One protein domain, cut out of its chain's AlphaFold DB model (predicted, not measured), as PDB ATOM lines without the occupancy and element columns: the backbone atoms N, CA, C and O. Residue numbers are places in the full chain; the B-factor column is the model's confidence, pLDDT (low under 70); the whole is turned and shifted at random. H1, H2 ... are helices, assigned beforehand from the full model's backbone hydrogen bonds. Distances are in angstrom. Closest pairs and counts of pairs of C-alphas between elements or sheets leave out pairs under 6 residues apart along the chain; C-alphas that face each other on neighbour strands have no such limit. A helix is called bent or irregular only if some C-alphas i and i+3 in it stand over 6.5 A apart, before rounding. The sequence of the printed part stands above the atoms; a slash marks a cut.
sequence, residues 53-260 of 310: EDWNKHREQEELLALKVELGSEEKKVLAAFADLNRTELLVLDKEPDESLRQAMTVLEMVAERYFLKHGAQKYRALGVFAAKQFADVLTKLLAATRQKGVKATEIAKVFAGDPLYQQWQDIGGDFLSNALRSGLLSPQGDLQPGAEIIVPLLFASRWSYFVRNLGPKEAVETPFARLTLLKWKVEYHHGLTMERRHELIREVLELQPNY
ATOM      1  N   GLU A  53      22.910  13.057  52.236       96.12
ATOM      2  CA  GLU A  53      23.757  12.407  51.236       96.12
ATOM      3  C   GLU A  53      22.997  12.159  49.927       96.12
ATOM      4  O   GLU A  53      23.440  12.621  48.874       96.12
ATOM      5  N   ASP A  54      21.828  11.512  49.989       95.31
ATOM      6  CA  ASP A  54      21.019  11.218  48.799       95.31
ATOM      7  C   ASP A  54      20.581  12.502  48.090       95.31
ATOM      8  O   ASP A  54      20.641  12.594  46.862       95.31
ATOM      9  N   TRP A  55      20.183  13.517  48.862       95.75
ATOM     10  CA  TRP A  55      19.816  14.818  48.317       95.75
ATOM     11  C   TRP A  55      20.995  15.514  47.635       95.75
ATOM     12  O   TRP A  55      20.854  15.981  46.506       95.75
ATOM     13  N   ASN A  56      22.162  15.562  48.282       96.19
ATOM     14  CA  ASN A  56      23.351  16.181  47.699       96.19
ATOM     15  C   ASN A  56      23.778  15.465  46.415       96.19
ATOM     16  O   ASN A  56      24.059  16.131  45.421       96.19
ATOM     17  N   LYS A  57      23.757  14.128  46.414       96.62
ATOM     18  CA  LYS A  57      24.062  13.312  45.237       96.62
ATOM     19  C   LYS A  57      23.095  13.591  44.091       96.62
ATOM     20  O   LYS A  57      23.523  13.760  42.952       96.62
ATOM     21  N   HIS A  58      21.794  13.650  44.375       95.75
ATOM     22  CA  HIS A  58      20.798  14.005  43.369       95.75
ATOM     23  C   HIS A  58      21.039  15.419  42.826       95.75
ATOM     24  O   HIS A  58      21.124  15.599  41.612       95.75
ATOM     25  N   ARG A  59      21.219  16.408  43.708       95.12
ATOM     26  CA  ARG A  59      21.466  17.802  43.319       95.12
ATOM     27  C   ARG A  59      22.706  17.933  42.435       95.12
ATOM     28  O   ARG A  59      22.631  18.605  41.416       95.12
ATOM     29  N   GLU A  60      23.808  17.273  42.779       95.94
ATOM     30  CA  GLU A  60      25.038  17.283  41.977       95.94
ATOM     31  C   GLU A  60      24.797  16.736  40.560       95.94
ATOM     32  O   GLU A  60      25.229  17.332  39.572       95.94
ATOM     33  N   GLN A  61      24.047  15.636  40.431       95.44
ATOM     34  CA  GLN A  61      23.691  15.073  39.125       95.44
ATOM     35  C   GLN A  61      22.844  16.036  38.284       95.44
ATOM     36  O   GLN A  61      23.086  16.177  37.082       95.44
ATOM     37  N   GLU A  62      21.870  16.704  38.902       93.50
ATOM     38  CA  GLU A  62      21.039  17.710  38.238       93.50
ATOM     39  C   GLU A  62      21.862  18.959  37.860       93.50
ATOM     40  O   GLU A  62      21.755  19.466  36.743       93.50
ATOM     41  N   GLU A  63      22.762  19.427  38.728       92.75
ATOM     42  CA  GLU A  63      23.658  20.557  38.447       92.75
ATOM     43  C   GLU A  63      24.565  20.284  37.241       92.75
ATOM     44  O   GLU A  63      24.671  21.120  36.339       92.75
ATOM     45  N   LEU A  64      25.162  19.091  37.173       94.44
ATOM     46  CA  LEU A  64      25.962  18.661  36.024       94.44
ATOM     47  C   LEU A  64      25.144  18.584  34.731       94.44
ATOM     48  O   LEU A  64      25.692  18.773  33.643       94.44
ATOM     49  N   LEU A  65      23.846  18.291  34.826       92.19
ATOM     50  CA  LEU A  65      22.948  18.274  33.678       92.19
ATOM     51  C   LEU A  65      22.613  19.701  33.210       92.19
ATOM     52  O   LEU A  65      22.667  19.970  32.011       92.19
ATOM     53  N   ALA A  66      22.349  20.622  34.139       91.94
ATOM     54  CA  ALA A  66      22.056  22.024  33.833       91.94
ATOM     55  C   ALA A  66      23.240  22.761  33.190       91.94
ATOM     56  O   ALA A  66      23.038  23.585  32.300       91.94
ATOM     57  N   LEU A  67      24.478  22.450  33.592       93.00
ATOM     58  CA  LEU A  67      25.689  23.053  33.014       93.00
ATOM     59  C   LEU A  67      25.893  22.717  31.528       93.00
ATOM     60  O   LEU A  67      26.643  23.407  30.845       93.00
ATOM     61  N   LYS A  68      25.230  21.673  31.022       93.75
ATOM     62  CA  LYS A  68      25.298  21.253  29.615       93.75
ATOM     63  C   LYS A  68      24.278  21.970  28.725       93.75
ATOM     64  O   LYS A  68      24.233  21.697  27.527       93.75
ATOM     65  N   VAL A  69      23.428  22.827  29.292       94.62
ATOM     66  CA  VAL A  69      22.399  23.549  28.537       94.62
ATOM     67  C   VAL A  69      23.011  24.781  27.879       94.62
ATOM     68  O   VAL A  69      23.365  25.753  28.542       94.62
ATOM     69  N   GLU A  70      23.070  24.765  26.553       96.12
ATOM     70  CA  GLU A  70      23.377  25.940  25.742       96.12
ATOM     71  C   GLU A  70      22.065  26.589  25.286       96.12
ATOM     72  O   GLU A  70      21.238  25.951  24.636       96.12
ATOM     73  N   LEU A  71      21.848  27.863  25.633       97.44
ATOM     74  CA  LEU A  71      20.601  28.568  25.314       97.44
ATOM     75  C   LEU A  71      20.557  29.033  23.853       97.44
ATOM     76  O   LEU A  71      20.740  30.218  23.541       97.44
ATOM     77  N   GLY A  72      20.267  28.083  22.968       97.06
ATOM     78  CA  GLY A  72      19.947  28.315  21.570       97.06
ATOM     79  C   GLY A  72      18.583  28.975  21.365       97.06
ATOM     80  O   GLY A  72      17.880  29.383  22.295       97.06
ATOM     81  N   SER A  73      18.199  29.130  20.098       97.75
ATOM     82  CA  SER A  73      16.920  29.751  19.741       97.75
ATOM     83  C   SER A  73      15.713  28.874  20.087       97.75
ATOM     84  O   SER A  73      14.629  29.410  20.289       97.75
ATOM     85  N   GLU A  74      15.872  27.550  20.169       97.94
ATOM     86  CA  GLU A  74      14.783  26.624  20.504       97.94
ATOM     87  C   GLU A  74      14.567  26.522  22.015       97.94
ATOM     88  O   GLU A  74      13.427  26.618  22.460       97.94
ATOM     89  N   GLU A  75      15.636  26.448  22.812       98.06
ATOM     90  CA  GLU A  75      15.579  26.493  24.278       98.06
ATOM     91  C   GLU A  75      14.886  27.774  24.750       98.06
ATOM     92  O   GLU A  75      13.954  27.732  25.552       98.06
ATOM     93  N   LYS A  76      15.283  28.922  24.183       98.00
ATOM     94  CA  LYS A  76      14.666  30.223  24.482       98.00
ATOM     95  C   LYS A  76      13.180  30.262  24.131       98.00
ATOM     96  O   LYS A  76      12.424  30.904  24.848       98.00
ATOM     97  N   LYS A  77      12.749  29.579  23.065       98.25
ATOM     98  CA  LYS A  77      11.323  29.491  22.700       98.25
ATOM     99  C   LYS A  77      10.525  28.686  23.722       98.25
ATOM    100  O   LYS A  77       9.445  29.128  24.096       98.25
ATOM    101  N   VAL A  78      11.051  27.548  24.187       98.06
ATOM    102  CA  VAL A  78      10.396  26.744  25.235       98.06
ATOM    103  C   VAL A  78      10.288  27.560  26.527       98.06
ATOM    104  O   VAL A  78       9.202  27.667  27.089       98.06
ATOM    105  N   LEU A  79      11.384  28.195  26.961       98.06
ATOM    106  CA  LEU A  79      11.399  29.025  28.171       98.06
ATOM    107  C   LEU A  79      10.456  30.233  28.063       98.06
ATOM    108  O   LEU A  79       9.769  30.551  29.028       98.06
ATOM    109  N   ALA A  80      10.376  30.879  26.897       98.12
ATOM    110  CA  ALA A  80       9.457  31.994  26.674       98.12
ATOM    111  C   ALA A  80       7.985  31.554  26.708       98.12
ATOM    112  O   ALA A  80       7.168  32.239  27.315       98.12
ATOM    113  N   ALA A  81       7.647  30.408  26.104       98.06
ATOM    114  CA  ALA A  81       6.296  29.850  26.183       98.06
ATOM    115  C   ALA A  81       5.925  29.468  27.626       98.06
ATOM    116  O   ALA A  81       4.801  29.704  28.061       98.06
ATOM    117  N   PHE A  82       6.885  28.936  28.389       97.62
ATOM    118  CA  PHE A  82       6.694  28.629  29.806       97.62
ATOM    119  C   PHE A  82       6.442  29.898  30.629       97.62
ATOM    120  O   PHE A  82       5.536  29.930  31.460       97.62
ATOM    121  N   ALA A  83       7.188  30.970  30.349       97.50
ATOM    122  CA  ALA A  83       6.980  32.258  30.998       97.50
ATOM    123  C   ALA A  83       5.631  32.894  30.671       97.50
ATOM    124  O   ALA A  83       4.984  33.474  31.544       97.50
ATOM    125  N   ASP A  84       5.168  32.746  29.433       97.50
ATOM    126  CA  ASP A  84       3.852  33.227  29.041       97.50
ATOM    127  C   ASP A  84       2.723  32.500  29.786       97.50
ATOM    128  O   ASP A  84       1.820  33.149  30.322       97.50
ATOM    129  N   LEU A  85       2.834  31.173  29.930       96.31
ATOM    130  CA  LEU A  85       1.926  30.389  30.766       96.31
ATOM    131  C   LEU A  85       1.928  30.886  32.218       96.31
ATOM    132  O   LEU A  85       0.865  31.172  32.762       96.31
ATOM    133  N   ASN A  86       3.104  31.030  32.833       95.75
ATOM    134  CA  ASN A  86       3.230  31.459  34.229       95.75
ATOM    135  C   ASN A  86       2.586  32.823  34.502       95.75
ATOM    136  O   ASN A  86       1.891  33.003  35.505       95.75
ATOM    137  N   ARG A  87       2.792  33.792  33.604       95.62
ATOM    138  CA  ARG A  87       2.145  35.105  33.708       95.62
ATOM    139  C   ARG A  87       0.633  34.994  33.571       95.62
ATOM    140  O   ARG A  87      -0.088  35.650  34.317       95.62
ATOM    141  N   THR A  88       0.158  34.159  32.652       94.31
ATOM    142  CA  THR A  88      -1.275  33.974  32.406       94.31
ATOM    143  C   THR A  88      -1.966  33.313  33.598       94.31
ATOM    144  O   THR A  88      -2.992  33.812  34.053       94.31
ATOM    145  N   GLU A  89      -1.370  32.268  34.182       93.25
ATOM    146  CA  GLU A  89      -1.852  31.629  35.418       93.25
ATOM    147  C   GLU A  89      -2.013  32.634  36.563       93.25
ATOM    148  O   GLU A  89      -3.014  32.613  37.278       93.25
ATOM    149  N   LEU A  90      -1.061  33.559  36.716       90.50
ATOM    150  CA  LEU A  90      -1.137  34.603  37.737       90.50
ATOM    151  C   LEU A  90      -2.305  35.577  37.526       90.50
ATOM    152  O   LEU A  90      -2.886  36.042  38.505       90.50
ATOM    153  N   LEU A  91      -2.660  35.894  36.278       90.94
ATOM    154  CA  LEU A  91      -3.769  36.809  35.962       90.94
ATOM    155  C   LEU A  91      -5.149  36.195  36.243       90.94
ATOM    156  O   LEU A  91      -6.113  36.920  36.541       90.94
ATOM    157  N   VAL A  92      -5.237  34.868  36.155       90.50
ATOM    158  CA  VAL A  92      -6.461  34.092  36.395       90.50
ATOM    159  C   VAL A  92      -6.461  33.391  37.753       90.50
ATOM    160  O   VAL A  92      -7.326  32.557  38.008       90.50
ATOM    161  N   LEU A  93      -5.532  33.745  38.647       87.56
ATOM    162  CA  LEU A  93      -5.509  33.221  40.007       87.56
ATOM    163  C   LEU A  93      -6.874  33.462  40.678       87.56
ATOM    164  O   LEU A  93      -7.409  34.570  40.636       87.56
ATOM    165  N   ASP A  94      -7.436  32.403  41.261       84.31
ATOM    166  CA  ASP A  94      -8.766  32.365  41.895       84.31
ATOM    167  C   ASP A  94      -9.965  32.578  40.946       84.31
ATOM    168  O   ASP A  94     -11.089  32.809  41.398       84.31
ATOM    169  N   LYS A  95      -9.752  32.463  39.631       90.06
ATOM    170  CA  LYS A  95     -10.804  32.474  38.606       90.06
ATOM    171  C   LYS A  95     -10.847  31.136  37.872       90.06
ATOM    172  O   LYS A  95      -9.884  30.372  37.872       90.06
ATOM    173  N   GLU A  96     -11.974  30.868  37.223       88.44
ATOM    174  CA  GLU A  96     -12.065  29.759  36.274       88.44
ATOM    175  C   GLU A  96     -11.049  29.949  35.135       88.44
ATOM    176  O   GLU A  96     -10.913  31.074  34.640       88.44
ATOM    177  N   PRO A  97     -10.364  28.876  34.688       88.31
ATOM    178  CA  PRO A  97      -9.499  28.915  33.516       88.31
ATOM    179  C   PRO A  97     -10.232  29.479  32.298       88.31
ATOM    180  O   PRO A  97     -11.143  28.845  31.748       88.31
ATOM    181  N   ASP A  98      -9.810  30.664  31.866       92.31
ATOM    182  CA  ASP A  98     -10.342  31.310  30.676       92.31
ATOM    183  C   ASP A  98      -9.629  30.831  29.400       92.31
ATOM    184  O   ASP A  98      -8.744  29.968  29.417       92.31
ATOM    185  N   GLU A  99     -10.057  31.372  28.261       95.19
ATOM    186  CA  GLU A  99      -9.495  31.019  26.958       95.19
ATOM    187  C   GLU A  99      -8.006  31.381  26.839       95.19
ATOM    188  O   GLU A  99      -7.254  30.665  26.179       95.19
ATOM    189  N   SER A 100      -7.551  32.435  27.525       94.69
ATOM    190  CA  SER A 100      -6.151  32.862  27.471       94.69
ATOM    191  C   SER A 100      -5.227  31.845  28.141       94.69
ATOM    192  O   SER A 100      -4.201  31.476  27.565       94.69
ATOM    193  N   LEU A 101      -5.626  31.304  29.300       94.69
ATOM    194  CA  LEU A 101      -4.860  30.258  29.979       94.69
ATOM    195  C   LEU A 101      -4.794  28.978  29.140       94.69
ATOM    196  O   LEU A 101      -3.727  28.375  29.014       94.69
ATOM    197  N   ARG A 102      -5.914  28.578  28.523       94.25
ATOM    198  CA  ARG A 102      -5.946  27.409  27.627       94.25
ATOM    199  C   ARG A 102      -5.015  27.599  26.438       94.25
ATOM    200  O   ARG A 102      -4.238  26.699  26.133       94.25
ATOM    201  N   GLN A 103      -5.045  28.776  25.816       96.44
ATOM    202  CA  GLN A 103      -4.178  29.103  24.691       96.44
ATOM    203  C   GLN A 103      -2.695  29.056  25.084       96.44
ATOM    204  O   GLN A 103      -1.906  28.425  24.380       96.44
ATOM    205  N   ALA A 104      -2.313  29.668  26.210       96.00
ATOM    206  CA  ALA A 104      -0.934  29.641  26.698       96.00
ATOM    207  C   ALA A 104      -0.457  28.205  26.982       96.00
ATOM    208  O   ALA A 104       0.650  27.825  26.592       96.00
ATOM    209  N   MET A 105      -1.321  27.378  27.582       95.50
ATOM    210  CA  MET A 105      -1.036  25.966  27.837       95.50
ATOM    211  C   MET A 105      -0.835  25.184  26.532       95.50
ATOM    212  O   MET A 105       0.173  24.497  26.393       95.50
ATOM    213  N   THR A 106      -1.716  25.353  25.539       95.75
ATOM    214  CA  THR A 106      -1.579  24.718  24.216       95.75
ATOM    215  C   THR A 106      -0.299  25.146  23.492       95.75
ATOM    216  O   THR A 106       0.370  24.319  22.869       95.75
ATOM    217  N   VAL A 107       0.074  26.430  23.566       97.44
ATOM    218  CA  VAL A 107       1.321  26.927  22.962       97.44
ATOM    219  C   VAL A 107       2.535  26.281  23.623       97.44
ATOM    220  O   VAL A 107       3.428  25.809  22.914       97.44
ATOM    221  N   LEU A 108       2.569  26.226  24.958       97.25
ATOM    222  CA  LEU A 108       3.654  25.573  25.683       97.25
ATOM    223  C   LEU A 108       3.734  24.081  25.360       97.25
ATOM    224  O   LEU A 108       4.826  23.617  25.040       97.25
ATOM    225  N   GLU A 109       2.617  23.351  25.401       96.25
ATOM    226  CA  GLU A 109       2.559  21.928  25.044       96.25
ATOM    227  C   GLU A 109       3.152  21.707  23.650       96.25
ATOM    228  O   GLU A 109       4.148  21.004  23.508       96.25
ATOM    229  N   MET A 110       2.663  22.416  22.629       97.19
ATOM    230  CA  MET A 110       3.167  22.288  21.258       97.19
ATOM    231  C   MET A 110       4.682  22.548  21.146       97.19
ATOM    232  O   MET A 110       5.391  21.838  20.421       97.19
ATOM    233  N   VAL A 111       5.197  23.592  21.805       98.00
ATOM    234  CA  VAL A 111       6.623  23.953  21.730       98.00
ATOM    235  C   VAL A 111       7.485  22.957  22.515       98.00
ATOM    236  O   VAL A 111       8.545  22.557  22.022       98.00
ATOM    237  N   ALA A 112       7.027  22.518  23.688       97.44
ATOM    238  CA  ALA A 112       7.689  21.519  24.521       97.44
ATOM    239  C   ALA A 112       7.741  20.152  23.829       97.44
ATOM    240  O   ALA A 112       8.811  19.550  23.754       97.44
ATOM    241  N   GLU A 113       6.626  19.699  23.254       96.88
ATOM    242  CA  GLU A 113       6.542  18.448  22.503       96.88
ATOM    243  C   GLU A 113       7.478  18.459  21.293       96.88
ATOM    244  O   GLU A 113       8.267  17.533  21.098       96.88
ATOM    245  N   ARG A 114       7.468  19.541  20.503       97.38
ATOM    246  CA  ARG A 114       8.381  19.688  19.361       97.38
ATOM    247  C   ARG A 114       9.842  19.635  19.797       97.38
ATOM    248  O   ARG A 114      10.649  18.981  19.138       97.38
ATOM    249  N   TYR A 115      10.185  20.324  20.887       97.81
ATOM    250  CA  TYR A 115      11.538  20.299  21.433       97.81
ATOM    251  C   TYR A 115      11.919  18.883  21.878       97.81
ATOM    252  O   TYR A 115      12.976  18.386  21.496       97.81
ATOM    253  N   PHE A 116      11.040  18.212  22.625       97.19
ATOM    254  CA  PHE A 116      11.244  16.852  23.115       97.19
ATOM    255  C   PHE A 116      11.455  15.854  21.973       97.19
ATOM    256  O   PHE A 116      12.418  15.094  22.001       97.19
ATOM    257  N   LEU A 117      10.607  15.880  20.943       96.06
ATOM    258  CA  LEU A 117      10.710  14.970  19.799       96.06
ATOM    259  C   LEU A 117      11.994  15.192  18.991       96.06
ATOM    260  O   LEU A 117      12.573  14.239  18.477       96.06
ATOM    261  N   LYS A 118      12.453  16.443  18.887       97.38
ATOM    262  CA  LYS A 118      13.658  16.795  18.128       97.38
ATOM    263  C   LYS A 118      14.954  16.499  18.884       97.38
ATOM    264  O   LYS A 118      15.925  16.050  18.283       97.38
ATOM    265  N   HIS A 119      14.990  16.801  20.181       96.69
ATOM    266  CA  HIS A 119      16.218  16.806  20.989       96.69
ATOM    267  C   HIS A 119      16.311  15.645  21.982       96.69
ATOM    268  O   HIS A 119      17.383  15.394  22.534       96.69
ATOM    269  N   GLY A 120      15.210  14.928  22.195       96.00
ATOM    270  CA  GLY A 120      15.098  13.820  23.130       96.00
ATOM    271  C   GLY A 120      14.839  14.254  24.575       96.00
ATOM    272  O   GLY A 120      15.051  15.401  24.982       96.00
ATOM    273  N   ALA A 121      14.415  13.281  25.383       96.12
ATOM    274  CA  ALA A 121      14.029  13.492  26.775       96.12
ATOM    275  C   ALA A 121      15.154  14.058  27.650       96.12
ATOM    276  O   ALA A 121      14.909  14.937  28.472       96.12
ATOM    277  N   GLN A 122      16.398  13.608  27.449       94.81
ATOM    278  CA  GLN A 122      17.532  14.050  28.263       94.81
ATOM    279  C   GLN A 122      17.806  15.551  28.109       94.81
ATOM    280  O   GLN A 122      18.034  16.230  29.110       94.81
ATOM    281  N   LYS A 123      17.755  16.084  26.879       96.31
ATOM    282  CA  LYS A 123      17.917  17.526  26.635       96.31
ATOM    283  C   LYS A 123      16.738  18.325  27.186       96.31
ATOM    284  O   LYS A 123      16.951  19.360  27.807       96.31
ATOM    285  N   TYR A 124      15.510  17.827  27.027       97.06
ATOM    286  CA  TYR A 124      14.328  18.475  27.603       97.06
ATOM    287  C   TYR A 124      14.385  18.535  29.137       97.06
ATOM    288  O   TYR A 124      14.110  19.580  29.730       97.06
ATOM    289  N   ARG A 125      14.804  17.440  29.784       95.69
ATOM    290  CA  ARG A 125      15.035  17.399  31.232       95.69
ATOM    291  C   ARG A 125      16.134  18.373  31.644       95.69
ATOM    292  O   ARG A 125      15.930  19.121  32.591       95.69
ATOM    293  N   ALA A 126      17.257  18.413  30.926       96.50
ATOM    294  CA  ALA A 126      18.340  19.354  31.211       96.50
ATOM    295  C   ALA A 126      17.852  20.810  31.211       96.50
ATOM    296  O   ALA A 126      18.156  21.562  32.138       96.50
ATOM    297  N   LEU A 127      17.034  21.183  30.220       97.75
ATOM    298  CA  LEU A 127      16.416  22.506  30.148       97.75
ATOM    299  C   LEU A 127      15.476  22.777  31.335       97.75
ATOM    300  O   LEU A 127      15.496  23.872  31.894       97.75
ATOM    301  N   GLY A 128      14.702  21.776  31.764       96.44
ATOM    302  CA  GLY A 128      13.843  21.878  32.947       96.44
ATOM    303  C   GLY A 128      14.616  22.077  34.245       96.44
ATOM    304  O   GLY A 128      14.232  22.896  35.075       96.44
ATOM    305  N   VAL A 129      15.745  21.389  34.406       95.81
ATOM    306  CA  VAL A 129      16.629  21.547  35.570       95.81
ATOM    307  C   VAL A 129      17.294  22.920  35.573       95.81
ATOM    308  O   VAL A 129      17.371  23.572  36.615       95.81
ATOM    309  N   PHE A 130      17.725  23.396  34.403       97.19
ATOM    310  CA  PHE A 130      18.211  24.762  34.237       97.19
ATOM    311  C   PHE A 130      17.156  25.788  34.691       97.19
ATOM    312  O   PHE A 130      17.462  26.664  35.500       97.19
ATOM    313  N   ALA A 131      15.904  25.639  34.245       97.00
ATOM    314  CA  ALA A 131      14.801  26.504  34.656       97.00
ATOM    315  C   ALA A 131      14.498  26.399  36.165       97.00
ATOM    316  O   ALA A 131      14.325  27.423  36.826       97.00
ATOM    317  N   ALA A 132      14.524  25.191  36.738       95.69
ATOM    318  CA  ALA A 132      14.315  24.957  38.170       95.69
ATOM    319  C   ALA A 132      15.382  25.644  39.041       95.69
ATOM    320  O   ALA A 132      15.077  26.154  40.122       95.69
ATOM    321  N   LYS A 133      16.630  25.706  38.563       95.31
ATOM    322  CA  LYS A 133      17.704  26.444  39.236       95.31
ATOM    323  C   LYS A 133      17.448  27.950  39.215       95.31
ATOM    324  O   LYS A 133      17.505  28.589  40.261       95.31
ATOM    325  N   GLN A 134      17.107  28.507  38.048       96.25
ATOM    326  CA  GLN A 134      16.761  29.930  37.944       96.25
ATOM    327  C   GLN A 134      15.578  30.285  38.850       96.25
ATOM    328  O   GLN A 134      15.607  31.298  39.544       96.25
ATOM    329  N   PHE A 135      14.570  29.418  38.885       96.88
ATOM    330  CA  PHE A 135      13.428  29.524  39.778       96.88
ATOM    331  C   PHE A 135      13.840  29.579  41.256       96.88
ATOM    332  O   PHE A 135      13.444  30.507  41.963       96.88
ATOM    333  N   ALA A 136      14.656  28.628  41.721       95.06
ATOM    334  CA  ALA A 136      15.114  28.574  43.108       95.06
ATOM    335  C   ALA A 136      15.934  29.819  43.500       95.06
ATOM    336  O   ALA A 136      15.742  30.376  44.587       95.06
ATOM    337  N   ASP A 137      16.795  30.297  42.597       96.38
ATOM    338  CA  ASP A 137      17.594  31.509  42.796       96.38
ATOM    339  C   ASP A 137      16.706  32.756  42.924       96.38
ATOM    340  O   ASP A 137      16.897  33.579  43.827       96.38
ATOM    341  N   VAL A 138      15.720  32.904  42.034       97.38
ATOM    342  CA  VAL A 138      14.784  34.039  42.036       97.38
ATOM    343  C   VAL A 138      13.879  34.000  43.261       97.38
ATOM    344  O   VAL A 138      13.727  35.027  43.922       97.38
ATOM    345  N   LEU A 139      13.345  32.830  43.624       96.44
ATOM    346  CA  LEU A 139      12.548  32.658  44.838       96.44
ATOM    347  C   LEU A 139      13.346  33.067  46.079       96.44
ATOM    348  O   LEU A 139      12.863  33.845  46.897       96.44
ATOM    349  N   THR A 140      14.587  32.594  46.202       96.25
ATOM    350  CA  THR A 140      15.455  32.909  47.344       96.25
ATOM    351  C   THR A 140      15.688  34.414  47.470       96.25
ATOM    352  O   THR A 140      15.537  34.979  48.558       96.25
ATOM    353  N   LYS A 141      15.998  35.086  46.352       97.50
ATOM    354  CA  LYS A 141      16.174  36.545  46.305       97.50
ATOM    355  C   LYS A 141      14.886  37.283  46.661       97.50
ATOM    356  O   LYS A 141      14.927  38.216  47.460       97.50
ATOM    357  N   LEU A 142      13.747  36.853  46.117       97.19
ATOM    358  CA  LEU A 142      12.449  37.477  46.364       97.19
ATOM    359  C   LEU A 142      12.036  37.350  47.834       97.19
ATOM    360  O   LEU A 142      11.633  38.340  48.445       97.19
ATOM    361  N   LEU A 143      12.195  36.168  48.437       95.94
ATOM    362  CA  LEU A 143      11.906  35.947  49.856       95.94
ATOM    363  C   LEU A 143      12.869  36.720  50.768       95.94
ATOM    364  O   LEU A 143      12.464  37.209  51.821       95.94
ATOM    365  N   ALA A 144      14.141  36.869  50.385       96.38
ATOM    366  CA  ALA A 144      15.083  37.722  51.111       96.38
ATOM    367  C   ALA A 144      14.677  39.205  51.050       96.38
ATOM    368  O   ALA A 144      14.614  39.862  52.089       96.38
ATOM    369  N   ALA A 145      14.329  39.716  49.865       96.44
ATOM    370  CA  ALA A 145      13.853  41.088  49.690       96.44
ATOM    371  C   ALA A 145      12.541  41.343  50.455       96.44
ATOM    372  O   ALA A 145      12.365  42.393  51.069       96.44
ATOM    373  N   THR A 146      11.640  40.360  50.464       95.62
ATOM    374  CA  THR A 146      10.375  40.388  51.214       95.62
ATOM    375  C   THR A 146      10.627  40.540  52.715       95.62
ATOM    376  O   THR A 146      10.074  41.448  53.340       95.62
ATOM    377  N   ARG A 147      11.537  39.730  53.278       95.25
ATOM    378  CA  ARG A 147      11.949  39.812  54.691       95.25
ATOM    379  C   ARG A 147      12.589  41.154  55.033       95.25
ATOM    380  O   ARG A 147      12.235  41.751  56.043       95.25
ATOM    381  N   GLN A 148      13.481  41.661  54.180       96.00
ATOM    382  CA  GLN A 148      14.118  42.969  54.378       96.00
ATOM    383  C   GLN A 148      13.103  44.119  54.419       96.00
ATOM    384  O   GLN A 148      13.281  45.058  55.189       96.00
ATOM    385  N   LYS A 149      12.029  44.039  53.623       96.38
ATOM    386  CA  LYS A 149      10.950  45.037  53.614       96.38
ATOM    387  C   LYS A 149       9.877  44.799  54.689       96.38
ATOM    388  O   LYS A 149       8.956  45.603  54.787       96.38
ATOM    389  N   GLY A 150       9.956  43.716  55.469       96.38
ATOM    390  CA  GLY A 150       8.928  43.355  56.455       96.38
ATOM    391  C   GLY A 150       7.560  43.038  55.835       96.38
ATOM    392  O   GLY A 150       6.530  43.231  56.476       96.38
ATOM    393  N   VAL A 151       7.543  42.596  54.576       96.62
ATOM    394  CA  VAL A 151       6.323  42.311  53.805       96.62
ATOM    395  C   VAL A 151       5.907  40.862  54.040       96.62
ATOM    396  O   VAL A 151       6.753  39.977  54.114       96.62
ATOM    397  N   LYS A 152       4.605  40.586  54.148       96.06
ATOM    398  CA  LYS A 152       4.109  39.202  54.225       96.06
ATOM    399  C   LYS A 152       4.135  38.540  52.849       96.06
ATOM    400  O   LYS A 152       3.907  39.199  51.838       96.06
ATOM    401  N   ALA A 153       4.297  37.220  52.798       94.19
ATOM    402  CA  ALA A 153       4.273  36.458  51.546       94.19
ATOM    403  C   ALA A 153       2.988  36.691  50.730       94.19
ATOM    404  O   ALA A 153       3.031  36.819  49.509       94.19
ATOM    405  N   THR A 154       1.851  36.830  51.417       94.25
ATOM    406  CA  THR A 154       0.535  37.117  50.823       94.25
ATOM    407  C   THR A 154       0.428  38.507  50.191       94.25
ATOM    408  O   THR A 154      -0.525  38.783  49.472       94.25
ATOM    409  N   GLU A 155       1.374  39.403  50.470       96.12
ATOM    410  CA  GLU A 155       1.373  40.795  50.014       96.12
ATOM    411  C   GLU A 155       2.458  41.073  48.963       96.12
ATOM    412  O   GLU A 155       2.499  42.176  48.414       96.12
ATOM    413  N   ILE A 156       3.305  40.082  48.640       95.31
ATOM    414  CA  ILE A 156       4.429  40.231  47.699       95.31
ATOM    415  C   ILE A 156       3.955  40.825  46.370       95.31
ATOM    416  O   ILE A 156       4.523  41.811  45.912       95.31
ATOM    417  N   ALA A 157       2.878  40.282  45.790       94.00
ATOM    418  CA  ALA A 157       2.357  40.731  44.499       94.00
ATOM    419  C   ALA A 157       1.972  42.216  44.484       94.00
ATOM    420  O   ALA A 157       2.195  42.915  43.499       94.00
ATOM    421  N   LYS A 158       1.421  42.708  45.598       94.62
ATOM    422  CA  LYS A 158       1.006  44.102  45.748       94.62
ATOM    423  C   LYS A 158       2.207  45.023  45.949       94.62
ATOM    424  O   LYS A 158       2.261  46.090  45.348       94.62
ATOM    425  N   VAL A 159       3.143  44.639  46.816       95.81
ATOM    426  CA  VAL A 159       4.258  45.510  47.224       95.81
ATOM    427  C   VAL A 159       5.378  45.550  46.188       95.81
ATOM    428  O   VAL A 159       6.024  46.581  46.021       95.81
ATOM    429  N   PHE A 160       5.607  44.444  45.484       95.81
ATOM    430  CA  PHE A 160       6.632  44.339  44.449       95.81
ATOM    431  C   PHE A 160       6.059  44.506  43.032       95.81
ATOM    432  O   PHE A 160       6.722  44.170  42.053       95.81
ATOM    433  N   ALA A 161       4.847  45.050  42.894       94.88
ATOM    434  CA  ALA A 161       4.284  45.384  41.591       94.88
ATOM    435  C   ALA A 161       5.223  46.345  40.834       94.88
ATOM    436  O   ALA A 161       5.510  47.447  41.301       94.88
ATOM    437  N   GLY A 162       5.721  45.912  39.674       94.56
ATOM    438  CA  GLY A 162       6.685  46.668  38.865       94.56
ATOM    439  C   GLY A 162       8.157  46.513  39.272       94.56
ATOM    440  O   GLY A 162       9.019  47.044  38.578       94.56
ATOM    441  N   ASP A 163       8.471  45.779  40.345       97.25
ATOM    442  CA  ASP A 163       9.853  45.442  40.704       97.25
ATOM    443  C   ASP A 163      10.424  44.426  39.688       97.25
ATOM    444  O   ASP A 163       9.784  43.395  39.445       97.25
ATOM    445  N   PRO A 164      11.615  44.659  39.097       97.88
ATOM    446  CA  PRO A 164      12.211  43.734  38.130       97.88
ATOM    447  C   PRO A 164      12.401  42.310  38.666       97.88
ATOM    448  O   PRO A 164      12.243  41.345  37.917       97.88
ATOM    449  N   LEU A 165      12.703  42.151  39.960       97.19
ATOM    450  CA  LEU A 165      12.840  40.832  40.579       97.19
ATOM    451  C   LEU A 165      11.495  40.104  40.636       97.19
ATOM    452  O   LEU A 165      11.435  38.889  40.450       97.19
ATOM    453  N   TYR A 166      10.411  40.842  40.875       96.88
ATOM    454  CA  TYR A 166       9.075  40.267  40.865       96.88
ATOM    455  C   TYR A 166       8.608  39.941  39.448       96.88
ATOM    456  O   TYR A 166       8.040  38.877  39.253       96.88
ATOM    457  N   GLN A 167       8.924  40.760  38.442       96.62
ATOM    458  CA  GLN A 167       8.669  40.403  37.038       96.62
ATOM    459  C   GLN A 167       9.401  39.113  36.645       96.62
ATOM    460  O   GLN A 167       8.791  38.201  36.092       96.62
ATOM    461  N   GLN A 168      10.676  38.983  37.027       97.00
ATOM    462  CA  GLN A 168      11.434  37.751  36.814       97.00
ATOM    463  C   GLN A 168      10.787  36.550  37.525       97.00
ATOM    464  O   GLN A 168      10.763  35.441  36.992       97.00
ATOM    465  N   TRP A 169      10.239  36.759  38.725       95.75
ATOM    466  CA  TRP A 169       9.445  35.743  39.411       95.75
ATOM    467  C   TRP A 169       8.172  35.385  38.638       95.75
ATOM    468  O   TRP A 169       7.865  34.204  38.518       95.75
ATOM    469  N   GLN A 170       7.438  36.361  38.107       95.00
ATOM    470  CA  GLN A 170       6.223  36.100  37.333       95.00
ATOM    471  C   GLN A 170       6.525  35.264  36.087       95.00
ATOM    472  O   GLN A 170       5.771  34.344  35.786       95.00
ATOM    473  N   ASP A 171       7.649  35.527  35.420       96.06
ATOM    474  CA  ASP A 171       8.084  34.767  34.248       96.06
ATOM    475  C   ASP A 171       8.466  33.318  34.598       96.06
ATOM    476  O   ASP A 171       8.251  32.406  33.808       96.06
ATOM    477  N   ILE A 172       9.034  33.054  35.775       95.19
ATOM    478  CA  ILE A 172       9.585  31.722  36.074       95.19
ATOM    479  C   ILE A 172       8.690  30.916  37.019       95.19
ATOM    480  O   ILE A 172       8.487  29.725  36.810       95.19
ATOM    481  N   GLY A 173       8.181  31.535  38.077       93.19
ATOM    482  CA  GLY A 173       7.463  30.865  39.157       93.19
ATOM    483  C   GLY A 173       5.947  30.820  38.998       93.19
ATOM    484  O   GLY A 173       5.319  29.946  39.594       93.19
ATOM    485  N   GLY A 174       5.350  31.728  38.217       93.88
ATOM    486  CA  GLY A 174       3.895  31.797  38.053       93.88
ATOM    487  C   GLY A 174       3.160  31.839  39.397       93.88
ATOM    488  O   GLY A 174       3.541  32.583  40.307       93.88
ATOM    489  N   ASP A 175       2.134  31.000  39.543       92.75
ATOM    490  CA  ASP A 175       1.290  30.901  40.742       92.75
ATOM    491  C   ASP A 175       1.941  30.173  41.940       92.75
ATOM    492  O   ASP A 175       1.301  29.962  42.978       92.75
ATOM    493  N   PHE A 176       3.220  29.792  41.836       94.38
ATOM    494  CA  PHE A 176       3.854  28.907  42.808       94.38
ATOM    495  C   PHE A 176       3.823  29.445  44.242       94.38
ATOM    496  O   PHE A 176       3.634  28.656  45.161       94.38
ATOM    497  N   LEU A 177       3.971  30.757  44.473       93.44
ATOM    498  CA  LEU A 177       3.905  31.327  45.830       93.44
ATOM    499  C   LEU A 177       2.558  31.017  46.496       93.44
ATOM    500  O   LEU A 177       2.521  30.613  47.658       93.44
ATOM    501  N   SER A 178       1.465  31.139  45.744       92.31
ATOM    502  CA  SER A 178       0.121  30.802  46.213       92.31
ATOM    503  C   SER A 178       0.015  29.308  46.528       92.31
ATOM    504  O   SER A 178      -0.483  28.927  47.588       92.31
ATOM    505  N   ASN A 179       0.552  28.447  45.661       91.56
ATOM    506  CA  ASN A 179       0.587  26.999  45.892       91.56
ATOM    507  C   ASN A 179       1.469  26.600  47.085       91.56
ATOM    508  O   ASN A 179       1.088  25.726  47.867       91.56
ATOM    509  N   ALA A 180       2.609  27.256  47.281       93.44
ATOM    510  CA  ALA A 180       3.514  27.027  48.402       93.44
ATOM    511  C   ALA A 180       2.874  27.437  49.735       93.44
ATOM    512  O   ALA A 180       2.976  26.697  50.711       93.44
ATOM    513  N   LEU A 181       2.146  28.559  49.769       92.38
ATOM    514  CA  LEU A 181       1.357  28.969  50.934       92.38
ATOM    515  C   LEU A 181       0.250  27.951  51.246       92.38
ATOM    516  O   LEU A 181       0.128  27.500  52.383       92.38
ATOM    517  N   ARG A 182      -0.528  27.538  50.234       89.88
ATOM    518  CA  ARG A 182      -1.636  26.577  50.405       89.88
ATOM    519  C   ARG A 182      -1.167  25.193  50.858       89.88
ATOM    520  O   ARG A 182      -1.809  24.571  51.698       89.88
ATOM    521  N   SER A 183      -0.051  24.717  50.311       89.12
ATOM    522  CA  SER A 183       0.520  23.405  50.645       89.12
ATOM    523  C   SER A 183       1.296  23.391  51.964       89.12
ATOM    524  O   SER A 183       1.628  22.310  52.452       89.12
ATOM    525  N   GLY A 184       1.557  24.564  52.552       89.31
ATOM    526  CA  GLY A 184       2.352  24.710  53.768       89.31
ATOM    527  C   GLY A 184       3.860  24.629  53.534       89.31
ATOM    528  O   GLY A 184       4.587  24.364  54.477       89.31
ATOM    529  N   LEU A 185       4.355  24.834  52.311       93.00
ATOM    530  CA  LEU A 185       5.794  24.945  52.029       93.00
ATOM    531  C   LEU A 185       6.363  26.319  52.392       93.00
ATOM    532  O   LEU A 185       7.559  26.439  52.651       93.00
ATOM    533  N   LEU A 186       5.515  27.348  52.416       94.75
ATOM    534  CA  LEU A 186       5.872  28.724  52.743       94.75
ATOM    535  C   LEU A 186       4.960  29.235  53.864       94.75
ATOM    536  O   LEU A 186       3.746  29.042  53.813       94.75
ATOM    537  N   SER A 187       5.529  29.888  54.878       94.38
ATOM    538  CA  SER A 187       4.753  30.572  55.915       94.38
ATOM    539  C   SER A 187       4.144  31.873  55.373       94.38
ATOM    540  O   SER A 187       4.681  32.468  54.433       94.38
ATOM    541  N   PRO A 188       3.077  32.409  55.993       93.88
ATOM    542  CA  PRO A 188       2.581  33.748  55.671       93.88
ATOM    543  C   PRO A 188       3.640  34.856  55.814       93.88
ATOM    544  O   PRO A 188       3.512  35.908  55.192       93.88
ATOM    545  N   GLN A 189       4.686  34.632  56.614       93.00
ATOM    546  CA  GLN A 189       5.810  35.549  56.818       93.00
ATOM    547  C   GLN A 189       6.875  35.460  55.710       93.00
ATOM    548  O   GLN A 189       7.766  36.300  55.663       93.00
ATOM    549  N   GLY A 190       6.768  34.495  54.791       92.88
ATOM    550  CA  GLY A 190       7.741  34.302  53.712       92.88
ATOM    551  C   GLY A 190       8.914  33.395  54.078       92.88
ATOM    552  O   GLY A 190       9.921  33.398  53.372       92.88
ATOM    553  N   ASP A 191       8.779  32.602  55.141       94.38
ATOM    554  CA  ASP A 191       9.777  31.609  55.534       94.38
ATOM    555  C   ASP A 191       9.428  30.246  54.943       94.38
ATOM    556  O   ASP A 191       8.314  29.736  55.113       94.38
ATOM    557  N   LEU A 192      10.389  29.641  54.252       94.06
ATOM    558  CA  LEU A 192      10.269  28.264  53.791       94.06
ATOM    559  C   LEU A 192      10.229  27.320  54.999       94.06
ATOM    560  O   LEU A 192      11.026  27.455  55.928       94.06
ATOM    561  N   GLN A 193       9.295  26.370  54.991       92.75
ATOM    562  CA  GLN A 193       9.241  25.335  56.023       92.75
ATOM    563  C   GLN A 193      10.429  24.367  55.889       92.75
ATOM    564  O   GLN A 193      10.932  24.177  54.781       92.75
ATOM    565  N   PRO A 194      10.867  23.709  56.978       90.25
ATOM    566  CA  PRO A 194      11.970  22.754  56.916       90.25
ATOM    567  C   PRO A 194      11.748  21.645  55.872       90.25
ATOM    568  O   PRO A 194      10.742  20.925  55.914       90.25
ATOM    569  N   GLY A 195      12.704  21.493  54.952       92.25
ATOM    570  CA  GLY A 195      12.662  20.550  53.835       92.25
ATOM    571  C   GLY A 195      12.000  21.107  52.566       92.25
ATOM    572  O   GLY A 195      12.027  20.448  51.525       92.25
ATOM    573  N   ALA A 196      11.425  22.315  52.600       93.88
ATOM    574  CA  ALA A 196      10.889  22.953  51.399       93.88
ATOM    575  C   ALA A 196      11.991  23.252  50.372       93.88
ATOM    576  O   ALA A 196      11.728  23.195  49.178       93.88
ATOM    577  N   GLU A 197      13.236  23.467  50.800       93.50
ATOM    578  CA  GLU A 197      14.405  23.599  49.924       93.50
ATOM    579  C   GLU A 197      14.653  22.368  49.032       93.50
ATOM    580  O   GLU A 197      15.254  22.496  47.968       93.50
ATOM    581  N   ILE A 198      14.151  21.196  49.437       95.38
ATOM    582  CA  ILE A 198      14.168  19.960  48.645       95.38
ATOM    583  C   ILE A 198      12.930  19.907  47.745       95.38
ATOM    584  O   ILE A 198      13.024  19.649  46.551       95.38
ATOM    585  N   ILE A 199      11.744  20.166  48.300       96.25
ATOM    586  CA  ILE A 199      10.471  19.949  47.596       96.25
ATOM    587  C   ILE A 199      10.190  20.995  46.525       96.25
ATOM    588  O   ILE A 199       9.667  20.659  45.467       96.25
ATOM    589  N   VAL A 200      10.534  22.253  46.777       95.38
ATOM    590  CA  VAL A 200      10.308  23.381  45.867       95.38
ATOM    591  C   VAL A 200      10.911  23.131  44.472       95.38
ATOM    592  O   VAL A 200      10.150  23.170  43.500       95.38
ATOM    593  N   PRO A 201      12.217  22.821  44.321       94.75
ATOM    594  CA  PRO A 201      12.788  22.538  43.003       94.75
ATOM    595  C   PRO A 201      12.222  21.256  42.374       94.75
ATOM    596  O   PRO A 201      12.029  21.210  41.159       94.75
ATOM    597  N   LEU A 202      11.893  20.236  43.174       96.06
ATOM    598  CA  LEU A 202      11.294  19.002  42.659       96.06
ATOM    599  C   LEU A 202       9.877  19.233  42.116       96.06
ATOM    600  O   LEU A 202       9.549  18.739  41.039       96.06
ATOM    601  N   LEU A 203       9.041  20.016  42.805       95.94
ATOM    602  CA  LEU A 203       7.704  20.382  42.326       95.94
ATOM    603  C   LEU A 203       7.775  21.147  41.009       95.94
ATOM    604  O   LEU A 203       6.984  20.874  40.105       95.94
ATOM    605  N   PHE A 204       8.739  22.061  40.888       96.06
ATOM    606  CA  PHE A 204       8.988  22.763  39.638       96.06
ATOM    607  C   PHE A 204       9.338  21.783  38.511       96.06
ATOM    608  O   PHE A 204       8.702  21.802  37.459       96.06
ATOM    609  N   ALA A 205      10.304  20.886  38.734       93.88
ATOM    610  CA  ALA A 205      10.718  19.897  37.737       93.88
ATOM    611  C   ALA A 205       9.581  18.929  37.351       93.88
ATOM    612  O   ALA A 205       9.444  18.550  36.184       93.88
ATOM    613  N   SER A 206       8.729  18.565  38.310       94.81
ATOM    614  CA  SER A 206       7.548  17.726  38.080       94.81
ATOM    615  C   SER A 206       6.502  18.455  37.223       94.81
ATOM    616  O   SER A 206       5.982  17.885  36.262       94.81
ATOM    617  N   ARG A 207       6.254  19.750  37.489       95.00
ATOM    618  CA  ARG A 207       5.401  20.606  36.643       95.00
ATOM    619  C   ARG A 207       5.977  20.762  35.238       95.00
ATOM    620  O   ARG A 207       5.236  20.642  34.274       95.00
ATOM    621  N   TRP A 208       7.285  20.971  35.108       95.62
ATOM    622  CA  TRP A 208       7.955  21.031  33.807       95.62
ATOM    623  C   TRP A 208       7.745  19.741  33.001       95.62
ATOM    624  O   TRP A 208       7.347  19.771  31.842       95.62
ATOM    625  N   SER A 209       7.930  18.589  33.642       94.75
ATOM    626  CA  SER A 209       7.783  17.273  33.008       94.75
ATOM    627  C   SER A 209       6.354  16.963  32.547       94.75
ATOM    628  O   SER A 209       6.158  16.140  31.651       94.75
ATOM    629  N   TYR A 210       5.346  17.624  33.127       94.19
ATOM    630  CA  TYR A 210       3.936  17.418  32.797       94.19
ATOM    631  C   TYR A 210       3.639  17.616  31.304       94.19
ATOM    632  O   TYR A 210       2.896  16.821  30.727       94.19
ATOM    633  N   PHE A 211       4.258  18.617  30.670       93.50
ATOM    634  CA  PHE A 211       3.959  19.022  29.290       93.50
ATOM    635  C   PHE A 211       4.432  18.031  28.221       93.50
ATOM    636  O   PHE A 211       4.072  18.168  27.060       93.50
ATOM    637  N   VAL A 212       5.223  17.023  28.597       94.31
ATOM    638  CA  VAL A 212       5.711  15.979  27.677       94.31
ATOM    639  C   VAL A 212       5.463  14.568  28.210       94.31
ATOM    640  O   VAL A 212       5.964  13.592  27.655       94.31
ATOM    641  N   ARG A 213       4.670  14.424  29.282       91.19
ATOM    642  CA  ARG A 213       4.459  13.143  29.983       91.19
ATOM    643  C   ARG A 213       3.859  12.032  29.113       91.19
ATOM    644  O   ARG A 213       3.949  10.868  29.479       91.19
ATOM    645  N   ASN A 214       3.221  12.397  28.001       91.50
ATOM    646  CA  ASN A 214       2.599  11.462  27.062       91.50
ATOM    647  C   ASN A 214       3.554  11.021  25.938       91.50
ATOM    648  O   ASN A 214       3.208  10.126  25.172       91.50
ATOM    649  N   LEU A 215       4.736  11.638  25.820       90.75
ATOM    650  CA  LEU A 215       5.680  11.392  24.724       90.75
ATOM    651  C   LEU A 215       6.747  10.333  25.042       90.75
ATOM    652  O   LEU A 215       7.541   9.978  24.174       90.75
ATOM    653  N   GLY A 216       6.797   9.831  26.274       89.19
ATOM    654  CA  GLY A 216       7.784   8.841  26.691       89.19
ATOM    655  C   GLY A 216       7.546   8.325  28.110       89.19
ATOM    656  O   GLY A 216       6.599   8.753  28.772       89.19
ATOM    657  N   PRO A 217       8.393   7.399  28.591       88.62
ATOM    658  CA  PRO A 217       8.319   6.935  29.970       88.62
ATOM    659  C   PRO A 217       8.579   8.103  30.928       88.62
ATOM    660  O   PRO A 217       9.427   8.959  30.658       88.62
ATOM    661  N   LYS A 218       7.864   8.139  32.059       87.50
ATOM    662  CA  LYS A 218       7.967   9.224  33.055       87.50
ATOM    663  C   LYS A 218       9.407   9.402  33.542       87.50
ATOM    664  O   LYS A 218       9.874  10.520  33.734       87.50
ATOM    665  N   GLU A 219      10.127   8.292  33.641       89.38
ATOM    666  CA  GLU A 219      11.512   8.186  34.091       89.38
ATOM    667  C   GLU A 219      12.500   8.905  33.156       89.38
ATOM    668  O   GLU A 219      13.629   9.204  33.542       89.38
ATOM    669  N   ALA A 220      12.085   9.204  31.919       87.88
ATOM    670  CA  ALA A 220      12.906   9.941  30.968       87.88
ATOM    671  C   ALA A 220      13.010  11.438  31.307       87.88
ATOM    672  O   ALA A 220      13.979  12.087  30.907       87.88
ATOM    673  N   VAL A 221      12.031  11.985  32.039       90.94
ATOM    674  CA  VAL A 221      11.941  13.418  32.370       90.94
ATOM    675  C   VAL A 221      11.930  13.700  33.873       90.94
ATOM    676  O   VAL A 221      12.378  14.766  34.281       90.94
ATOM    677  N   GLU A 222      11.547  12.727  34.701       92.81
ATOM    678  CA  GLU A 222      11.572  12.810  36.164       92.81
ATOM    679  C   GLU A 222      12.380  11.640  36.742       92.81
ATOM    680  O   GLU A 222      12.156  10.482  36.393       92.81
ATOM    681  N   THR A 223      13.340  11.908  37.632       94.31
ATOM    682  CA  THR A 223      14.122  10.817  38.240       94.31
ATOM    683  C   THR A 223      13.276   9.999  39.219       94.31
ATOM    684  O   THR A 223      12.412  10.564  39.896       94.31
ATOM    685  N   PRO A 224      13.569   8.695  39.405       95.06
ATOM    686  CA  PRO A 224      12.933   7.900  40.456       95.06
ATOM    687  C   PRO A 224      13.074   8.528  41.849       95.06
ATOM    688  O   PRO A 224      12.124   8.515  42.627       95.06
ATOM    689  N   PHE A 225      14.229   9.143  42.139       95.75
ATOM    690  CA  PHE A 225      14.473   9.872  43.384       95.75
ATOM    691  C   PHE A 225      13.511  11.058  43.560       95.75
ATOM    692  O   PHE A 225      12.856  11.168  44.599       95.75
ATOM    693  N   ALA A 226      13.397  11.921  42.543       96.06
ATOM    694  CA  ALA A 226      12.503  13.077  42.559       96.06
ATOM    695  C   ALA A 226      11.047  12.644  42.757       96.06
ATOM    696  O   ALA A 226      10.359  13.145  43.651       96.06
ATOM    697  N   ARG A 227      10.610  11.649  41.974       96.06
ATOM    698  CA  ARG A 227       9.248  11.117  42.022       96.06
ATOM    699  C   ARG A 227       8.920  10.528  43.391       96.06
ATOM    700  O   ARG A 227       7.914  10.907  43.986       96.06
ATOM    701  N   LEU A 228       9.772   9.646  43.919       97.00
ATOM    702  CA  LEU A 228       9.576   9.033  45.234       97.00
ATOM    703  C   LEU A 228       9.523  10.092  46.343       97.00
ATOM    704  O   LEU A 228       8.622  10.062  47.179       97.00
ATOM    705  N   THR A 229      10.442  11.061  46.321       97.12
ATOM    706  CA  THR A 229      10.498  12.142  47.318       97.12
ATOM    707  C   THR A 229       9.219  12.982  47.307       97.12
ATOM    708  O   THR A 229       8.624  13.221  48.359       97.12
ATOM    709  N   LEU A 230       8.736  13.377  46.124       96.56
ATOM    710  CA  LEU A 230       7.487  14.130  45.987       96.56
ATOM    711  C   LEU A 230       6.259  13.327  46.408       96.56
ATOM    712  O   LEU A 230       5.359  13.885  47.035       96.56
ATOM    713  N   LEU A 231       6.195  12.038  46.067       96.94
ATOM    714  CA  LEU A 231       5.088  11.172  46.468       96.94
ATOM    715  C   LEU A 231       5.027  11.035  47.991       96.94
ATOM    716  O   LEU A 231       3.963  11.259  48.568       96.94
ATOM    717  N   LYS A 232       6.162  10.770  48.648       97.19
ATOM    718  CA  LYS A 232       6.237  10.700  50.114       97.19
ATOM    719  C   LYS A 232       5.851  12.034  50.754       97.19
ATOM    720  O   LYS A 232       5.007  12.055  51.643       97.19
ATOM    721  N   TRP A 233       6.361  13.162  50.251       96.19
ATOM    722  CA  TRP A 233       5.976  14.486  50.758       96.19
ATOM    723  C   TRP A 233       4.474  14.758  50.601       96.19
ATOM    724  O   TRP A 233       3.829  15.260  51.525       96.19
ATOM    725  N   LYS A 234       3.881  14.379  49.462       95.50
ATOM    726  CA  LYS A 234       2.430  14.474  49.260       95.50
ATOM    727  C   LYS A 234       1.683  13.622  50.289       95.50
ATOM    728  O   LYS A 234       0.804  14.143  50.971       95.50
ATOM    729  N   VAL A 235       2.059  12.353  50.451       95.75
ATOM    730  CA  VAL A 235       1.442  11.414  51.405       95.75
ATOM    731  C   VAL A 235       1.541  11.896  52.849       95.75
ATOM    732  O   VAL A 235       0.567  11.779  53.584       95.75
ATOM    733  N   GLU A 236       2.674  12.456  53.252       94.31
ATOM    734  CA  GLU A 236       2.994  12.714  54.660       94.31
ATOM    735  C   GLU A 236       2.681  14.148  55.096       94.31
ATOM    736  O   GLU A 236       2.185  14.377  56.201       94.31
ATOM    737  N   TYR A 237       2.922  15.123  54.218       92.50
ATOM    738  CA  TYR A 237       2.996  16.529  54.610       92.50
ATOM    739  C   TYR A 237       1.985  17.427  53.893       92.50
ATOM    740  O   TYR A 237       1.373  18.268  54.546       92.50
ATOM    741  N   HIS A 238       1.744  17.242  52.587       91.12
ATOM    742  CA  HIS A 238       0.945  18.180  51.779       91.12
ATOM    743  C   HIS A 238      -0.427  18.482  52.400       91.12
ATOM    744  O   HIS A 238      -1.295  17.608  52.509       91.12
ATOM    745  N   HIS A 239      -0.654  19.742  52.773       85.50
ATOM    746  CA  HIS A 239      -1.926  20.190  53.338       85.50
ATOM    747  C   HIS A 239      -3.024  20.193  52.266       85.50
ATOM    748  O   HIS A 239      -2.793  20.607  51.137       85.50
ATOM    749  N   GLY A 240      -4.212  19.680  52.585       86.06
ATOM    750  CA  GLY A 240      -5.349  19.656  51.652       86.06
ATOM    751  C   GLY A 240      -5.548  18.362  50.858       86.06
ATOM    752  O   GLY A 240      -6.556  18.241  50.173       86.06
ATOM    753  N   LEU A 241      -4.665  17.361  50.976       90.56
ATOM    754  CA  LEU A 241      -4.975  16.030  50.439       90.56
ATOM    755  C   LEU A 241      -5.930  15.270  51.362       90.56
ATOM    756  O   LEU A 241      -5.659  15.118  52.558       90.56
ATOM    757  N   THR A 242      -7.007  14.755  50.768       94.06
ATOM    758  CA  THR A 242      -7.966  13.819  51.371       94.06
ATOM    759  C   THR A 242      -7.296  12.493  51.724       94.06
ATOM    760  O   THR A 242      -6.308  12.116  51.085       94.06
ATOM    761  N   MET A 243      -7.864  11.737  52.663       95.12
ATOM    762  CA  MET A 243      -7.309  10.432  53.027       95.12
ATOM    763  C   MET A 243      -7.358   9.435  51.859       95.12
ATOM    764  O   MET A 243      -6.407   8.691  51.647       95.12
ATOM    765  N   GLU A 244      -8.412   9.475  51.046       95.75
ATOM    766  CA  GLU A 244      -8.591   8.650  49.847       95.75
ATOM    767  C   GLU A 244      -7.435   8.867  48.865       95.75
ATOM    768  O   GLU A 244      -6.734   7.923  48.496       95.75
ATOM    769  N   ARG A 245      -7.155  10.132  48.528       95.94
ATOM    770  CA  ARG A 245      -6.020  10.487  47.668       95.94
ATOM    771  C   ARG A 245      -4.670  10.069  48.258       95.94
ATOM    772  O   ARG A 245      -3.786   9.662  47.509       95.94
ATOM    773  N   ARG A 246      -4.485  10.138  49.583       96.50
ATOM    774  CA  ARG A 246      -3.251   9.645  50.227       96.50
ATOM    775  C   ARG A 246      -3.099   8.133  50.063       96.50
ATOM    776  O   ARG A 246      -2.003   7.691  49.739       96.50
ATOM    777  N   HIS A 247      -4.174   7.356  50.204       96.31
ATOM    778  CA  HIS A 247      -4.146   5.907  49.952       96.31
ATOM    779  C   HIS A 247      -3.754   5.566  48.514       96.31
ATOM    780  O   HIS A 247      -2.996   4.626  48.302       96.31
ATOM    781  N   GLU A 248      -4.228   6.326  47.526       97.31
ATOM    782  CA  GLU A 248      -3.809   6.147  46.128       97.31
ATOM    783  C   GLU A 248      -2.312   6.404  45.948       97.31
ATOM    784  O   GLU A 248      -1.611   5.574  45.372       97.31
ATOM    785  N   LEU A 249      -1.811   7.516  46.494       97.50
ATOM    786  CA  LEU A 249      -0.395   7.869  46.412       97.50
ATOM    787  C   LEU A 249       0.498   6.863  47.146       97.50
ATOM    788  O   LEU A 249       1.600   6.591  46.686       97.50
ATOM    789  N   ILE A 250       0.031   6.270  48.249       97.75
ATOM    790  CA  ILE A 250       0.758   5.207  48.957       97.75
ATOM    791  C   ILE A 250       0.985   3.989  48.053       97.75
ATOM    792  O   ILE A 250       2.053   3.386  48.125       97.75
ATOM    793  N   ARG A 251       0.034   3.638  47.177       97.50
ATOM    794  CA  ARG A 251       0.242   2.546  46.209       97.50
ATOM    795  C   ARG A 251       1.382   2.881  45.250       97.50
ATOM    796  O   ARG A 251       2.265   2.054  45.068       97.50
ATOM    797  N   GLU A 252       1.422   4.112  44.735       96.56
ATOM    798  CA  GLU A 252       2.536   4.574  43.892       96.56
ATOM    799  C   GLU A 252       3.873   4.598  44.656       96.56
ATOM    800  O   GLU A 252       4.916   4.273  44.091       96.56
ATOM    801  N   VAL A 253       3.870   4.952  45.949       97.56
ATOM    802  CA  VAL A 253       5.080   4.874  46.786       97.56
ATOM    803  C   VAL A 253       5.544   3.425  46.928       97.56
ATOM    804  O   VAL A 253       6.733   3.175  46.785       97.56
ATOM    805  N   LEU A 254       4.637   2.473  47.167       97.06
ATOM    806  CA  LEU A 254       4.974   1.051  47.311       97.06
ATOM    807  C   LEU A 254       5.528   0.427  46.024       97.06
ATOM    808  O   LEU A 254       6.364  -0.470  46.103       97.06
ATOM    809  N   GLU A 255       5.107   0.908  44.851       96.50
ATOM    810  CA  GLU A 255       5.682   0.491  43.566       96.50
ATOM    811  C   GLU A 255       7.163   0.889  43.441       96.50
ATOM    812  O   GLU A 255       7.962   0.137  42.885       96.50
ATOM    813  N   LEU A 256       7.544   2.053  43.978       95.44
ATOM    814  CA  LEU A 256       8.918   2.572  43.933       95.44
ATOM    815  C   LEU A 256       9.766   2.149  45.142       95.44
ATOM    816  O   LEU A 256      10.986   2.032  45.040       95.44
ATOM    817  N   GLN A 257       9.127   1.943  46.291       97.19
ATOM    818  CA  GLN A 257       9.739   1.588  47.564       97.19
ATOM    819  C   GLN A 257       8.866   0.536  48.281       97.19
ATOM    820  O   GLN A 257       8.073   0.878  49.163       97.19
ATOM    821  N   PRO A 258       9.031  -0.764  47.965       97.06
ATOM    822  CA  PRO A 258       8.201  -1.833  48.534       97.06
ATOM    823  C   PRO A 258       8.265  -1.968  50.063       97.06
ATOM    824  O   PRO A 258       7.364  -2.538  50.670       97.06
ATOM    825  N   ASN A 259       9.322  -1.454  50.696       95.69
ATOM    826  CA  ASN A 259       9.519  -1.470  52.148       95.69
ATOM    827  C   ASN A 259       9.100  -0.158  52.844       95.69
ATOM    828  O   ASN A 259       9.543   0.109  53.962       95.69
ATOM    829  N   TYR A 260       8.300   0.689  52.190       96.56
ATOM    830  CA  TYR A 260       7.779   1.911  52.799       96.56
ATOM    831  C   TYR A 260       6.914   1.572  54.037       96.56
ATOM    832  O   TYR A 260       6.062   0.683  53.941       96.56
TER     833      TYR A 260
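What this domain is: This is residues 53 to 260 of the 310 residues of an uncharacterized protein of Myxococcales bacterium (UniProt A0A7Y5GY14). What shape do these atoms make? A rounded, all-helix body is built round one long helix, H4, with H6 and H8 packed on it at a slant and H1 meeting it with its last residues, 62 to 66, at residues 126 to 130 of H4. A helical hairpin of H2 and H3 packs on H6 and on the first part of H4, a second hairpin of H9 and H10 packs on H8 through H9, H5 makes a corner with the last part of H4, and H7 is near H5 and H8. What are its make-up and size? There are 208 residues with ten named helices, H1 to H10 in order along the chain, and no named strand. The whole is compact, with a radius of gyration of the C-alphas of 17.2 A, and spans 45 by 41 by 36 A.

Where its parts are: Where is the longest helix? H4 is residues 121 to 148, 40.4 A from C-alpha 121 at (14.029, 13.492, 26.775) to C-alpha 148 at (14.118, 42.969, 54.378). Which helices come before it? H1 is residues 53 to 66, 20.0 A long, beginning at C-alpha 53 at (23.757, 12.407, 51.236). H2 is residues 73 to 91, 27.2 A, and H3 is residues 99 to 119, 30.0 A. Which come after it? H5 is residues 153 to 159, H6 residues 164 to 173, 13.8 A, and H7 residues 176 to 183. H8 is residues 196 to 210, 20.6 A, H9 residues 224 to 236, 18.0 A, and H10 residues 243 to 256, 20.2 A, ending at C-alpha 256 at (8.918, 2.572, 43.933). Is any helix irregular? H5 is irregular, with C-alphas 154 and 157 at 7.5 A.

How they stand to each other: What does H4 touch? H4 is the hub, touching five helices: it touches H6, closest at the C-alphas of Phe 135 and Ile 172, 5.8 A, and H8, closest at those of Ala 132 and Pro 201, 5.6 A, each at a steep tilt of 41 degrees, opposite ways. Residues 62 to 66 of H1 touch it, closest at the C-alphas of Ala 66 and Phe 130, 4.7 A, at a steep tilt of 69.9 degrees, only just short of about perpendicular. H3 touches it at the C-alphas of Phe 116 and Tyr 124, 5.7 A, and H5 only just touches it, with 3 pairs of C-alphas within 8 A, only at the corner, closest at those of Thr 146 and Ile 156, 6.9 A. How do the hairpins sit? H2 and H3 form a helical hairpin at a shallow tilt of 24 degrees, and H2 touches H6 about perpendicular, 82 degrees, closest at the C-alphas of Ala 83 and Asp 171, 4.3 A. H9 and H10 form another at 26 degrees, and H9 touches H8 at a steep tilt of 65 degrees, closest at the C-alphas of Leu 202 and Ala 226, 6.0 A. Where is H7? It touches no helix; it is near H8, and it is close to H5 but not clearly touching, the C-alphas of Ala 153 and Leu 177 being 7.7 A apart. What do the N and O atoms show? Every O i to N i+4 pair is within hydrogen-bond range in H1, H2, H3, H4, H6, H7, H9 and H10, against 9 of 11 in H8 and 1 of 3 in H5, where 3 of 4 O i to N i+3 pairs are within range.

The domain as a whole: How far does it reach? The two C-alphas farthest apart are those of Gly 162 and Asn 259, 50.0 A. Which links are long? H7 to H8, residues 184 to 195, and H8 to H9, residues 211 to 223, are long links. Is there a cut or low confidence? The printed part has no cut, its mean pLDDT is 94.9, and no printed residue is under 70.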